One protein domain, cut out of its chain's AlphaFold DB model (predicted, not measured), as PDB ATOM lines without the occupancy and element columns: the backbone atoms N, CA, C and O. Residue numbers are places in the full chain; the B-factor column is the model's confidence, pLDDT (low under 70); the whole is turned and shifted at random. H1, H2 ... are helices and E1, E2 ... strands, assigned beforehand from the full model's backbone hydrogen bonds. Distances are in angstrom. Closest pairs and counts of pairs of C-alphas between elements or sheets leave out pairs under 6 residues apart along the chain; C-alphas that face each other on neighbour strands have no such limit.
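This is residues 2 to 35 and 111 to 177 of the 178 residues of an uncharacterized protein of Alysiella crassa (UniProt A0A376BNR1). A twisted antiparallel sheet of four strands, E1 to E4, has the long helix H1 packed beside its edge strand E1, and a second helix, H2, packs on H1 at a steep slant. H2 and the small parallel strand pair E5 and E6 form a second part, in which H2 packs on E6. The printed part has 101 residues with two named helices and six named strands, in the order H1, E1, E2, E3, E4, E5, H2, E6, and the class is mixed, helices and strands. The larger sheet runs E1, E2, E3, E4. The whole is compact, with a radius of gyration of the C-alphas of 13.2 A and spans of 36 by 29 by 25 A.

H1, residues 2 to 22, begins at C-alpha 2 (-6.239, 36.521, 16.258) and is 31.0 A long. E1 is residues 27 to 31. After the cut come E2, residues 111 to 116, 16.9 A long and beginning at C-alpha 111 (-13.583, 21.992, 10.317), E3, residues 121 to 126, 16.3 A, and E4, residues 131 to 136, 13.4 A. E5 is residues 141 to 144. H2, residues 154 to 171, is 25.6 A long. E6, residues 173 to 176, ends at C-alpha 176 (-30.823, 27.479, 10.904).

E1 and E2 are antiparallel at 164 degrees, with N 30 and O 113 2.8 A apart, within hydrogen-bond range. E2, E3 and E4 form a meander, each strand the antiparallel neighbour of the one before. The hairpin E2 and E3 has N 114 and O 123 at 2.8 A, and the hairpin E3 and E4 has N 122 and O 135 at 2.8 A. The sheet is twisted, with C-alphas up to 4.4 A off its best plane. H1 only grazes it, with residues 9 to 21; the closest C-alphas of H1 and E1 are those of Ile 13 and Trp 30, 6.7 A apart. H1 and H2 touch at a steep tilt of 44 degrees, the same way, closest at the C-alphas of His 18 and Ile 163, 6.0 A. E5, H2 and E6 form a strand-helix-strand unit, two parallel neighbour strands with a helix between them in the chain, and its crossover is right-handed. N 174 and O 141 are 2.8 A apart. The closest C-alphas of H2 and E6 are those of Ser 168 and Arg 174, 5.9 A. E4 and E5 are apart. In H2 every O i to N i+4 pair is within hydrogen-bond range, in H1 16 of 17.

The C-alphas of Gln 2 and His 138, the two farthest apart, are 38.7 A apart. Residues 36 to 110 are not printed, and C-alphas 35 and 111 are 8.5 A apart across this cut. Of the links that are printed whole, E5 to H2 is short and the others are tight. The mean pLDDT of the printed part is 76.5; residues 2 to 8, 31 to 35, 111, 126 to 133, 139 and 177 are under 70.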
ATOM      1  N   GLN A   2      -5.670  37.755  16.831       39.62
ATOM      2  CA  GLN A   2      -6.239  36.521  16.258       39.62
ATOM      3  C   GLN A   2      -7.641  36.711  15.624       39.62
ATOM      4  O   GLN A   2      -7.970  36.019  14.670       39.62
ATOM      5  N   ASN A   3      -8.416  37.712  16.070       50.16
ATOM      6  CA  ASN A   3      -9.783  37.971  15.574       50.16
ATOM      7  C   ASN A   3      -9.846  38.665  14.201       50.16
ATOM      8  O   ASN A   3     -10.832  38.525  13.485       50.16
ATOM      9  N   THR A   4      -8.823  39.428  13.802       46.03
ATOM     10  CA  THR A   4      -8.805  40.100  12.487       46.03
ATOM     11  C   THR A   4      -8.600  39.105  11.348       46.03
ATOM     12  O   THR A   4      -9.305  39.179  10.347       46.03
ATOM     13  N   LEU A   5      -7.705  38.130  11.540       49.06
ATOM     14  CA  LEU A   5      -7.430  37.081  10.556       49.06
ATOM     15  C   LEU A   5      -8.647  36.158  10.356       49.06
ATOM     16  O   LEU A   5      -8.970  35.781   9.232       49.06
ATOM     17  N   ASP A   6      -9.360  35.837  11.440       63.50
ATOM     18  CA  ASP A   6     -10.585  35.027  11.396       63.50
ATOM     19  C   ASP A   6     -11.727  35.755  10.657       63.50
ATOM     20  O   ASP A   6     -12.413  35.167   9.821       63.50
ATOM     21  N   ASN A   7     -11.872  37.068  10.866       61.97
ATOM     22  CA  ASN A   7     -12.885  37.879  10.182       61.97
ATOM     23  C   ASN A   7     -12.616  38.052   8.680       61.97
ATOM     24  O   ASN A   7     -13.547  37.956   7.877       61.97
ATOM     25  N   GLU A   8     -11.360  38.266   8.284       62.53
ATOM     26  CA  GLU A   8     -10.972  38.303   6.867       62.53
ATOM     27  C   GLU A   8     -11.202  36.948   6.189       62.53
ATOM     28  O   GLU A   8     -11.721  36.898   5.071       62.53
ATOM     29  N   THR A   9     -10.927  35.846   6.894       71.00
ATOM     30  CA  THR A   9     -11.170  34.482   6.400       71.00
ATOM     31  C   THR A   9     -12.669  34.223   6.202       71.00
ATOM     32  O   THR A   9     -13.073  33.762   5.135       71.00
ATOM     33  N   LYS A  10     -13.525  34.578   7.172       75.12
ATOM     34  CA  LYS A  10     -14.991  34.426   7.065       75.12
ATOM     35  C   LYS A  10     -15.568  35.220   5.888       75.12
ATOM     36  O   LYS A  10     -16.365  34.685   5.113       75.12
ATOM     37  N   ARG A  11     -15.118  36.465   5.688       78.19
ATOM     38  CA  ARG A  11     -15.537  37.296   4.544       78.19
ATOM     39  C   ARG A  11     -15.056  36.718   3.210       78.19
ATOM     40  O   ARG A  11     -15.841  36.641   2.264       78.19
ATOM     41  N   ALA A  12     -13.805  36.266   3.139       80.81
ATOM     42  CA  ALA A  12     -13.256  35.628   1.945       80.81
ATOM     43  C   ALA A  12     -14.023  34.345   1.576       80.81
ATOM     44  O   ALA A  12     -14.286  34.106   0.398       80.81
ATOM     45  N   ILE A  13     -14.451  33.554   2.567       81.25
ATOM     46  CA  ILE A  13     -15.288  32.365   2.352       81.25
ATOM     47  C   ILE A  13     -16.642  32.753   1.749       81.25
ATOM     48  O   ILE A  13     -17.038  32.154   0.751       81.25
ATOM     49  N   LEU A  14     -17.333  33.766   2.291       83.81
ATOM     50  CA  LEU A  14     -18.611  34.232   1.734       83.81
ATOM     51  C   LEU A  14     -18.453  34.689   0.275       83.81
ATOM     52  O   LEU A  14     -19.221  34.278  -0.595       83.81
ATOM     53  N   GLN A  15     -17.424  35.484  -0.019       86.06
ATOM     54  CA  GLN A  15     -17.157  35.964  -1.376       86.06
ATOM     55  C   GLN A  15     -16.802  34.823  -2.340       86.06
ATOM     56  O   GLN A  15     -17.308  34.792  -3.466       86.06
ATOM     57  N   ARG A  16     -15.986  33.857  -1.897       88.19
ATOM     58  CA  ARG A  16     -15.645  32.658  -2.674       88.19
ATOM     59  C   ARG A  16     -16.892  31.850  -3.003       88.19
ATOM     60  O   ARG A  16     -17.133  31.576  -4.173       88.19
ATOM     61  N   VAL A  17     -17.694  31.509  -1.995       85.25
ATOM     62  CA  VAL A  17     -18.905  30.697  -2.166       85.25
ATOM     63  C   VAL A  17     -19.899  31.392  -3.094       85.25
ATOM     64  O   VAL A  17     -20.470  30.749  -3.972       85.25
ATOM     65  N   HIS A  18     -20.073  32.708  -2.960       86.06
ATOM     66  CA  HIS A  18     -20.910  33.475  -3.879       86.06
ATOM     67  C   HIS A  18     -20.393  33.406  -5.325       86.06
ATOM     68  O   HIS A  18     -21.169  33.135  -6.239       86.06
ATOM     69  N   SER A  19     -19.088  33.589  -5.541       87.75
ATOM     70  CA  SER A  19     -18.470  33.459  -6.868       87.75
ATOM     71  C   SER A  19     -18.661  32.053  -7.454       87.75
ATOM     72  O   SER A  19     -19.087  31.910  -8.598       87.75
ATOM     73  N   GLU A  20     -18.443  31.007  -6.656       85.94
ATOM     74  CA  GLU A  20     -18.634  29.608  -7.057       85.94
ATOM     75  C   GLU A  20     -20.089  29.300  -7.436       85.94
ATOM     76  O   GLU A  20     -20.345  28.623  -8.434       85.94
ATOM     77  N   LEU A  21     -21.048  29.850  -6.689       86.56
ATOM     78  CA  LEU A  21     -22.474  29.737  -6.987       86.56
ATOM     79  C   LEU A  21     -22.865  30.429  -8.293       86.56
ATOM     80  O   LEU A  21     -23.648  29.864  -9.064       86.56
ATOM     81  N   MET A  22     -22.321  31.622  -8.546       85.19
ATOM     82  CA  MET A  22     -22.551  32.386  -9.780       85.19
ATOM     83  C   MET A  22     -21.893  31.719 -10.993       85.19
ATOM     84  O   MET A  22     -22.434  31.781 -12.093       85.19
ATOM     85  N   GLN A  23     -20.782  31.007 -10.788       88.00
ATOM     86  CA  GLN A  23     -20.151  30.140 -11.791       88.00
ATOM     87  C   GLN A  23     -20.921  28.830 -12.034       88.00
ATOM     88  O   GLN A  23     -20.514  28.020 -12.864       88.00
ATOM     89  N   GLY A  24     -22.022  28.596 -11.316       83.44
ATOM     90  CA  GLY A  24     -22.844  27.402 -11.477       83.44
ATOM     91  C   GLY A  24     -22.274  26.150 -10.814       83.44
ATOM     92  O   GLY A  24     -22.771  25.062 -11.097       83.44
ATOM     93  N   LYS A  25     -21.279  26.261  -9.919       86.00
ATOM     94  CA  LYS A  25     -20.792  25.094  -9.173       86.00
ATOM     95  C   LYS A  25     -21.921  24.498  -8.336       86.00
ATOM     96  O   LYS A  25     -22.644  25.200  -7.626       86.00
ATOM     97  N   THR A  26     -22.046  23.179  -8.409       82.31
ATOM     98  CA  THR A  26     -23.058  22.407  -7.680       82.31
ATOM     99  C   THR A  26     -22.518  21.815  -6.382       82.31
ATOM    100  O   THR A  26     -23.285  21.396  -5.516       82.31
ATOM    101  N   GLN A  27     -21.196  21.841  -6.211       84.94
ATOM    102  CA  GLN A  27     -20.502  21.463  -4.992       84.94
ATOM    103  C   GLN A  27     -19.836  22.684  -4.364       84.94
ATOM    104  O   GLN A  27     -19.079  23.389  -5.029       84.94
ATOM    105  N   ILE A  28     -20.101  22.890  -3.078       83.62
ATOM    106  CA  ILE A  28     -19.601  24.019  -2.299       83.62
ATOM    107  C   ILE A  28     -19.035  23.469  -1.002       83.62
ATOM    108  O   ILE A  28     -19.706  22.723  -0.293       83.62
ATOM    109  N   ASP A  29     -17.807  23.839  -0.685       82.81
ATOM    110  CA  ASP A  29     -17.195  23.595   0.611       82.81
ATOM    111  C   ASP A  29     -17.091  24.907   1.393       82.81
ATOM    112  O   ASP A  29     -16.875  25.973   0.820       82.81
ATOM    113  N   TRP A  30     -17.245  24.862   2.710       77.75
ATOM    114  CA  TRP A  30     -16.926  25.990   3.576       77.75
ATOM    115  C   TRP A  30     -16.491  25.505   4.950       77.75
ATOM    116  O   TRP A  30     -16.860  24.418   5.395       77.75
ATOM    117  N   GLN A  31     -15.665  26.309   5.614       69.69
ATOM    118  CA  GLN A  31     -15.235  26.025   6.973       69.69
ATOM    119  C   GLN A  31     -16.374  26.356   7.948       69.69
ATOM    120  O   GLN A  31     -17.007  27.405   7.833       69.69
ATOM    121  N   THR A  32     -16.638  25.475   8.909       61.56
ATOM    122  CA  THR A  32     -17.544  25.736  10.031       61.56
ATOM    123  C   THR A  32     -16.806  25.462  11.324       61.56
ATOM    124  O   THR A  32     -16.269  24.373  11.492       61.56
ATOM    125  N   GLN A  33     -16.828  26.392  12.274       52.03
ATOM    126  CA  GLN A  33     -16.286  26.161  13.620       52.03
ATOM    127  C   GLN A  33     -17.276  25.374  14.502       52.03
ATOM    128  O   GLN A  33     -17.414  25.640  15.695       52.03
ATOM    129  N   PHE A  34     -18.022  24.426  13.927       48.88
ATOM    130  CA  PHE A  34     -19.007  23.673  14.692       48.88
ATOM    131  C   PHE A  34     -18.341  22.489  15.393       48.88
ATOM    132  O   PHE A  34     -17.981  21.488  14.771       48.88
ATOM    133  N   MET A  35     -18.235  22.568  16.718       43.66
ATOM    134  CA  MET A  35     -18.071  21.369  17.531       43.66
ATOM    135  C   MET A  35     -19.416  20.648  17.574       43.66
ATOM    136  O   MET A  35     -20.416  21.225  17.993       43.66
ATOM    137  N   GLU A 111     -14.009  20.671  10.764       60.50
ATOM    138  CA  GLU A 111     -13.583  21.992  10.317       60.50
ATOM    139  C   GLU A 111     -14.345  22.426   9.076       60.50
ATOM    140  O   GLU A 111     -14.576  23.616   8.916       60.50
ATOM    141  N   HIS A 112     -14.794  21.503   8.220       70.75
ATOM    142  CA  HIS A 112     -15.446  21.873   6.964       70.75
ATOM    143  C   HIS A 112     -16.752  21.120   6.722       70.75
ATOM    144  O   HIS A 112     -16.885  19.935   7.028       70.75
ATOM    145  N   ILE A 113     -17.692  21.807   6.085       75.62
ATOM    146  CA  ILE A 113     -18.883  21.225   5.478       75.62
ATOM    147  C   ILE A 113     -18.721  21.314   3.967       75.62
ATOM    148  O   ILE A 113     -18.365  22.357   3.428       75.62
ATOM    149  N   ARG A 114     -18.998  20.215   3.271       84.31
ATOM    150  CA  ARG A 114     -19.123  20.160   1.822       84.31
ATOM    151  C   ARG A 114     -20.546  19.766   1.467       84.31
ATOM    152  O   ARG A 114     -21.002  18.676   1.795       84.31
ATOM    153  N   LEU A 115     -21.229  20.651   0.765       84.88
ATOM    154  CA  LEU A 115     -22.555  20.432   0.218       84.88
ATOM    155  C   LEU A 115     -22.438  20.112  -1.266       84.88
ATOM    156  O   LEU A 115     -21.840  20.869  -2.025       84.88
ATOM    157  N   ASN A 116     -23.048  19.013  -1.689       87.38
ATOM    158  CA  ASN A 116     -23.266  18.696  -3.088       87.38
ATOM    159  C   ASN A 116     -24.771  18.782  -3.374       87.38
ATOM    160  O   ASN A 116     -25.559  17.990  -2.852       87.38
ATOM    161  N   MET A 117     -25.154  19.782  -4.166       83.69
ATOM    162  CA  MET A 117     -26.546  20.118  -4.460       83.69
ATOM    163  C   MET A 117     -27.172  19.134  -5.459       83.69
ATOM    164  O   MET A 117     -28.341  18.800  -5.301       83.69
ATOM    165  N   ASP A 118     -26.394  18.589  -6.402       85.06
ATOM    166  CA  ASP A 118     -26.886  17.621  -7.400       85.06
ATOM    167  C   ASP A 118     -27.237  16.273  -6.768       85.06
ATOM    168  O   ASP A 118     -28.257  15.658  -7.068       85.06
ATOM    169  N   THR A 119     -26.373  15.799  -5.869       85.06
ATOM    170  CA  THR A 119     -26.543  14.510  -5.183       85.06
ATOM    171  C   THR A 119     -27.276  14.632  -3.849       85.06
ATOM    172  O   THR A 119     -27.436  13.621  -3.157       85.06
ATOM    173  N   GLN A 120     -27.689  15.853  -3.486       82.94
ATOM    174  CA  GLN A 120     -28.320  16.205  -2.215       82.94
ATOM    175  C   GLN A 120     -27.584  15.586  -1.021       82.94
ATOM    176  O   GLN A 120     -28.153  14.868  -0.195       82.94
ATOM    177  N   LYS A 121     -26.271  15.812  -0.961       85.12
ATOM    178  CA  LYS A 121     -25.382  15.195   0.026       85.12
ATOM    179  C   LYS A 121     -24.605  16.260   0.788       85.12
ATOM    180  O   LYS A 121     -23.990  17.130   0.183       85.12
ATOM    181  N   ILE A 122     -24.609  16.159   2.113       81.81
ATOM    182  CA  ILE A 122     -23.759  16.943   3.014       81.81
ATOM    183  C   ILE A 122     -22.651  16.022   3.508       81.81
ATOM    184  O   ILE A 122     -22.923  14.919   3.979       81.81
ATOM    185  N   GLU A 123     -21.407  16.461   3.395       80.69
ATOM    186  CA  GLU A 123     -20.222  15.796   3.922       80.69
ATOM    187  C   GLU A 123     -19.566  16.709   4.957       80.69
ATOM    188  O   GLU A 123     -19.266  17.863   4.676       80.69
ATOM    189  N   TRP A 124     -19.314  16.191   6.150       76.31
ATOM    190  CA  TRP A 124     -18.515  16.862   7.167       76.31
ATOM    191  C   TRP A 124     -17.092  16.331   7.062       76.31
ATOM    192  O   TRP A 124     -16.856  15.120   7.168       76.31
ATOM    193  N   LEU A 125     -16.154  17.236   6.812       73.81
ATOM    194  CA  LEU A 125     -14.745  16.933   6.627       73.81
ATOM    195  C   LEU A 125     -13.963  17.332   7.884       73.81
ATOM    196  O   LEU A 125     -14.178  18.404   8.454       73.81
ATOM    197  N   GLY A 126     -13.046  16.462   8.302       67.25
ATOM    198  CA  GLY A 126     -12.105  16.758   9.385       67.25
ATOM    199  C   GLY A 126     -10.894  17.568   8.908       67.25
ATOM    200  O   GLY A 126     -10.782  17.875   7.721       67.25
ATOM    201  N   HIS A 127      -9.939  17.801   9.814       60.75
ATOM    202  CA  HIS A 127      -8.699  18.574   9.596       60.75
ATOM    203  C   HIS A 127      -7.886  18.195   8.333       60.75
ATOM    204  O   HIS A 127      -7.217  19.025   7.731       60.75
ATOM    205  N   ASN A 128      -7.994  16.947   7.856       63.91
ATOM    206  CA  ASN A 128      -7.312  16.465   6.642       63.91
ATOM    207  C   ASN A 128      -8.221  16.393   5.397       63.91
ATOM    208  O   ASN A 128      -7.976  15.575   4.511       63.91
ATOM    209  N   GLN A 129      -9.334  17.135   5.368       63.25
ATOM    210  CA  GLN A 129     -10.372  17.079   4.320       63.25
ATOM    211  C   GLN A 129     -10.950  15.674   4.060       63.25
ATOM    212  O   GLN A 129     -11.615  15.422   3.051       63.25
ATOM    213  N   ARG A 130     -10.713  14.732   4.978       65.88
ATOM    214  CA  ARG A 130     -11.294  13.393   4.930       65.88
ATOM    215  C   ARG A 130     -12.738  13.471   5.387       65.88
ATOM    216  O   ARG A 130     -13.021  14.078   6.418       65.88
ATOM    217  N   VAL A 131     -13.619  12.815   4.639       68.06
ATOM    218  CA  VAL A 131     -15.031  12.667   4.999       68.06
ATOM    219  C   VAL A 131     -15.120  11.905   6.317       68.06
ATOM    220  O   VAL A 131     -14.789  10.722   6.381       68.06
ATOM    221  N   VAL A 132     -15.540  12.601   7.371       66.62
ATOM    222  CA  VAL A 132     -15.791  12.020   8.696       66.62
ATOM    223  C   VAL A 132     -17.231  11.534   8.770       66.62
ATOM    224  O   VAL A 132     -17.505  10.449   9.279       66.62
ATOM    225  N   TYR A 133     -18.154  12.317   8.218       67.44
ATOM    226  CA  TYR A 133     -19.572  11.997   8.197       67.44
ATOM    227  C   TYR A 133     -20.186  12.462   6.880       67.44
ATOM    228  O   TYR A 133     -19.746  13.448   6.294       67.44
ATOM    229  N   ALA A 134     -21.185  11.736   6.388       76.38
ATOM    230  CA  ALA A 134     -21.906  12.099   5.181       76.38
ATOM    231  C   ALA A 134     -23.378  11.718   5.306       76.38
ATOM    232  O   ALA A 134     -23.702  10.612   5.740       76.38
ATOM    233  N   GLN A 135     -24.262  12.613   4.883       77.50
ATOM    234  CA  GLN A 135     -25.703  12.434   4.962       77.50
ATOM    235  C   GLN A 135     -26.360  12.906   3.670       77.50
ATOM    236  O   GLN A 135     -26.117  14.020   3.211       77.50
ATOM    237  N   LYS A 136     -27.204  12.050   3.089       81.75
ATOM    238  CA  LYS A 136     -28.123  12.469   2.031       81.75
ATOM    239  C   LYS A 136     -29.335  13.150   2.652       81.75
ATOM    240  O   LYS A 136     -29.820  12.709   3.695       81.75
ATOM    241  N   PHE A 137     -29.817  14.198   2.008       79.25
ATOM    242  CA  PHE A 137     -31.045  14.887   2.365       79.25
ATOM    243  C   PHE A 137     -32.002  14.894   1.174       79.25
ATOM    244  O   PHE A 137     -31.601  14.600   0.056       79.25
ATOM    245  N   HIS A 138     -33.279  15.169   1.433       71.62
ATOM    246  CA  HIS A 138     -34.306  15.201   0.391       71.62
ATOM    247  C   HIS A 138     -34.812  16.628   0.196       71.62
ATOM    248  O   HIS A 138     -34.469  17.295  -0.770       71.62
ATOM    249  N   THR A 139     -35.586  17.121   1.161       67.00
ATOM    250  CA  THR A 139     -36.192  18.458   1.160       67.00
ATOM    251  C   THR A 139     -36.350  18.922   2.600       67.00
ATOM    252  O   THR A 139     -36.696  18.113   3.460       67.00
ATOM    253  N   HIS A 140     -36.132  20.210   2.854       70.88
ATOM    254  CA  HIS A 140     -36.167  20.852   4.170       70.88
ATOM    255  C   HIS A 140     -35.093  20.371   5.153       70.88
ATOM    256  O   HIS A 140     -35.290  20.448   6.362       70.88
ATOM    257  N   ALA A 141     -33.953  19.893   4.650       71.62
ATOM    258  CA  ALA A 141     -32.811  19.602   5.510       71.62
ATOM    259  C   ALA A 141     -32.355  20.887   6.203       71.62
ATOM    260  O   ALA A 141     -32.150  21.900   5.535       71.62
ATOM    261  N   GLU A 142     -32.195  20.831   7.517       76.62
ATOM    262  CA  GLU A 142     -31.659  21.934   8.300       76.62
ATOM    263  C   GLU A 142     -30.131  21.937   8.191       76.62
ATOM    264  O   GLU A 142     -29.465  20.961   8.541       76.62
ATOM    265  N   ILE A 143     -29.580  23.026   7.654       75.44
ATOM    266  CA  ILE A 143     -28.140  23.255   7.521       75.44
ATOM    267  C   ILE A 143     -27.776  24.500   8.325       75.44
ATOM    268  O   ILE A 143     -28.528  25.470   8.376       75.44
ATOM    269  N   HIS A 144     -26.610  24.490   8.959       73.88
ATOM    270  CA  HIS A 144     -26.115  25.665   9.664       73.88
ATOM    271  C   HIS A 144     -25.833  26.820   8.699       73.88
ATOM    272  O   HIS A 144     -25.236  26.627   7.636       73.88
ATOM    273  N   ALA A 145     -26.248  28.023   9.094       74.12
ATOM    274  CA  ALA A 145     -25.890  29.259   8.416       74.12
ATOM    275  C   ALA A 145     -24.363  29.449   8.338       74.12
ATOM    276  O   ALA A 145     -23.609  28.992   9.199       74.12
ATOM    277  N   PHE A 146     -23.904  30.154   7.301       76.75
ATOM    278  CA  PHE A 146     -22.507  30.583   7.190       76.75
ATOM    279  C   PHE A 146     -22.142  31.492   8.363       76.75
ATOM    280  O   PHE A 146     -22.917  32.380   8.709       76.75
ATOM    281  N   SER A 147     -20.960  31.316   8.948       74.75
ATOM    282  CA  SER A 147     -20.492  32.200  10.016       74.75
ATOM    283  C   SER A 147     -20.246  33.612   9.479       74.75
ATOM    284  O   SER A 147     -19.516  33.791   8.503       74.75
ATOM    285  N   LEU A 148     -20.839  34.611  10.131       79.50
ATOM    286  CA  LEU A 148     -20.534  36.016   9.883       79.50
ATOM    287  C   LEU A 148     -19.264  36.431  10.647       79.50
ATOM    288  O   LEU A 148     -18.965  35.845  11.692       79.50
ATOM    289  N   PRO A 149     -18.504  37.420  10.146       76.81
ATOM    290  CA  PRO A 149     -17.427  38.032  10.916       76.81
ATOM    291  C   PRO A 149     -17.981  38.766  12.153       76.81
ATOM    292  O   PRO A 149     -19.103  39.263  12.126       76.81
ATOM    293  N   ASP A 150     -17.188  38.869  13.222       75.38
ATOM    294  CA  ASP A 150     -17.618  39.418  14.523       75.38
ATOM    295  C   ASP A 150     -18.100  40.877  14.418       75.38
ATOM    296  O   ASP A 150     -19.014  41.293  15.123       75.38
ATOM    297  N   ASN A 151     -17.520  41.643  13.487       77.44
ATOM    298  CA  ASN A 151     -17.961  42.988  13.112       77.44
ATOM    299  C   ASN A 151     -18.620  42.961  11.726       77.44
ATOM    300  O   ASN A 151     -18.128  43.589  10.782       77.44
ATOM    301  N   ALA A 152     -19.690  42.176  11.585       75.56
ATOM    302  CA  ALA A 152     -20.416  42.041  10.328       75.56
ATOM    303  C   ALA A 152     -20.926  43.397   9.833       75.56
ATOM    304  O   ALA A 152     -21.688  44.087  10.512       75.56
ATOM    305  N   GLN A 153     -20.516  43.778   8.626       84.88
ATOM    306  CA  GLN A 153     -21.079  44.936   7.946       84.88
ATOM    307  C   GLN A 153     -22.410  44.541   7.295       84.88
ATOM    308  O   GLN A 153     -22.646  43.369   7.000       84.88
ATOM    309  N   ALA A 154     -23.271  45.519   7.001       84.50
ATOM    310  CA  ALA A 154     -24.551  45.264   6.329       84.50
ATOM    311  C   ALA A 154     -24.385  44.469   5.014       84.50
ATOM    312  O   ALA A 154     -25.205  43.611   4.698       84.50
ATOM    313  N   GLN A 155     -23.279  44.696   4.297       86.12
ATOM    314  CA  GLN A 155     -22.928  43.976   3.069       86.12
ATOM    315  C   GLN A 155     -22.641  42.485   3.308       86.12
ATOM    316  O   GLN A 155     -23.014  41.658   2.479       86.12
ATOM    317  N   ASP A 156     -22.012  42.126   4.433       83.38
ATOM    318  CA  ASP A 156     -21.706  40.730   4.775       83.38
ATOM    319  C   ASP A 156     -23.000  39.946   5.058       83.38
ATOM    320  O   ASP A 156     -23.159  38.812   4.605       83.38
ATOM    321  N   ILE A 157     -23.955  40.584   5.746       84.69
ATOM    322  CA  ILE A 157     -25.280  40.021   6.045       84.69
ATOM    323  C   ILE A 157     -26.096  39.853   4.758       84.69
ATOM    324  O   ILE A 157     -26.700  38.806   4.523       84.69
ATOM    325  N   GLU A 158     -26.096  40.863   3.886       87.06
ATOM    326  CA  GLU A 158     -26.788  40.781   2.598       87.06
ATOM    327  C   GLU A 158     -26.204  39.664   1.721       87.06
ATOM    328  O   GLU A 158     -26.948  38.894   1.106       87.06
ATOM    329  N   LEU A 159     -24.874  39.534   1.694       87.06
ATOM    330  CA  LEU A 159     -24.179  38.486   0.952       87.06
ATOM    331  C   LEU A 159     -24.516  37.094   1.499       87.06
ATOM    332  O   LEU A 159     -24.844  36.195   0.723       87.06
ATOM    333  N   GLN A 160     -24.504  36.924   2.821       88.06
ATOM    334  CA  GLN A 160     -24.912  35.686   3.480       88.06
ATOM    335  C   GLN A 160     -26.350  35.301   3.099       88.06
ATOM    336  O   GLN A 160     -26.584  34.171   2.668       88.06
ATOM    337  N   ASN A 161     -27.295  36.242   3.181       88.19
ATOM    338  CA  ASN A 161     -28.697  36.009   2.826       88.19
ATOM    339  C   ASN A 161     -28.862  35.624   1.349       88.19
ATOM    340  O   ASN A 161     -29.616  34.705   1.029       88.19
ATOM    341  N   LYS A 162     -28.127  36.272   0.436       88.75
ATOM    342  CA  LYS A 162     -28.127  35.916  -0.994       88.75
ATOM    343  C   LYS A 162     -27.633  34.490  -1.219       88.75
ATOM    344  O   LYS A 162     -28.301  33.718  -1.904       88.75
ATOM    345  N   ILE A 163     -26.501  34.125  -0.618       88.06
ATOM    346  CA  ILE A 163     -25.928  32.774  -0.717       88.06
ATOM    347  C   ILE A 163     -26.919  31.734  -0.186       88.06
ATOM    348  O   ILE A 163     -27.199  30.743  -0.863       88.06
ATOM    349  N   GLN A 164     -27.487  31.972   0.998       88.50
ATOM    350  CA  GLN A 164     -28.450  31.064   1.614       88.50
ATOM    351  C   GLN A 164     -29.714  30.908   0.770       88.50
ATOM    352  O   GLN A 164     -30.180  29.788   0.597       88.50
ATOM    353  N   ASN A 165     -30.231  31.987   0.179       89.12
ATOM    354  CA  ASN A 165     -31.390  31.922  -0.712       89.12
ATOM    355  C   ASN A 165     -31.105  31.130  -1.994       89.12
ATOM    356  O   ASN A 165     -31.947  30.355  -2.444       89.12
ATOM    357  N   ILE A 166     -29.912  31.276  -2.580       87.50
ATOM    358  CA  ILE A 166     -29.526  30.497  -3.764       87.50
ATOM    359  C   ILE A 166     -29.433  29.008  -3.411       87.50
ATOM    360  O   ILE A 166     -29.960  28.167  -4.141       87.50
ATOM    361  N   ILE A 167     -28.778  28.674  -2.296       86.38
ATOM    362  CA  ILE A 167     -28.602  27.282  -1.870       86.38
ATOM    363  C   ILE A 167     -29.940  26.669  -1.441       86.38
ATOM    364  O   ILE A 167     -30.223  25.531  -1.809       86.38
ATOM    365  N   SER A 168     -30.787  27.399  -0.713       86.38
ATOM    366  CA  SER A 168     -32.104  26.910  -0.292       86.38
ATOM    367  C   SER A 168     -32.993  26.609  -1.495       86.38
ATOM    368  O   SER A 168     -33.628  25.559  -1.529       86.38
ATOM    369  N   HIS A 169     -32.963  27.462  -2.523       85.88
ATOM    370  CA  HIS A 169     -33.714  27.249  -3.755       85.88
ATOM    371  C   HIS A 169     -33.149  26.098  -4.602       85.88
ATOM    372  O   HIS A 169     -33.914  25.307  -5.147       85.88
ATOM    373  N   LYS A 170     -31.818  25.979  -4.732       83.44
ATOM    374  CA  LYS A 170     -31.187  24.922  -5.547       83.44
ATOM    375  C   LYS A 170     -31.218  23.545  -4.883       83.44
ATOM    376  O   LYS A 170     -31.470  22.555  -5.557       83.44
ATOM    377  N   ALA A 171     -30.939  23.475  -3.583       81.56
ATOM    378  CA  ALA A 171     -30.826  22.219  -2.845       81.56
ATOM    379  C   ALA A 171     -32.098  21.860  -2.057       81.56
ATOM    380  O   ALA A 171     -32.213  20.740  -1.572       81.56
ATOM    381  N   GLY A 172     -33.056  22.778  -1.899       82.06
ATOM    382  CA  GLY A 172     -34.270  22.535  -1.113       82.06
ATOM    383  C   GLY A 172     -34.001  22.436   0.390       82.06
ATOM    384  O   GLY A 172     -34.645  21.648   1.079       82.06
ATOM    385  N   VAL A 173     -33.029  23.187   0.908       83.38
ATOM    386  CA  VAL A 173     -32.573  23.142   2.311       83.38
ATOM    387  C   VAL A 173     -33.023  24.384   3.078       83.38
ATOM    388  O   VAL A 173     -33.265  25.433   2.483       83.38
ATOM    389  N   ARG A 174     -33.142  24.284   4.403       82.50
ATOM    390  CA  ARG A 174     -33.422  25.418   5.293       82.50
ATOM    391  C   ARG A 174     -32.179  25.736   6.107       82.50
ATOM    392  O   ARG A 174     -31.529  24.829   6.617       82.50
ATOM    393  N   PHE A 175     -31.865  27.017   6.239       79.56
ATOM    394  CA  PHE A 175     -30.768  27.453   7.089       79.56
ATOM    395  C   PHE A 175     -31.273  27.719   8.505       79.56
ATOM    396  O   PHE A 175     -32.275  28.411   8.688       79.56
ATOM    397  N   MET A 176     -30.598  27.148   9.500       73.12
ATOM    398  CA  MET A 176     -30.823  27.479  10.904       73.12
ATOM    399  C   MET A 176     -29.974  28.696  11.276       73.12
ATOM    400  O   MET A 176     -28.754  28.667  11.088       73.12
ATOM    401  N   ASN A 177     -30.613  29.731  11.824       55.78
ATOM    402  CA  ASN A 177     -29.900  30.834  12.464       55.78
ATOM    403  C   ASN A 177     -29.245  30.325  13.753       55.78
ATOM    404  O   ASN A 177     -29.887  29.624  14.538       55.78
TER     405      ASN A 177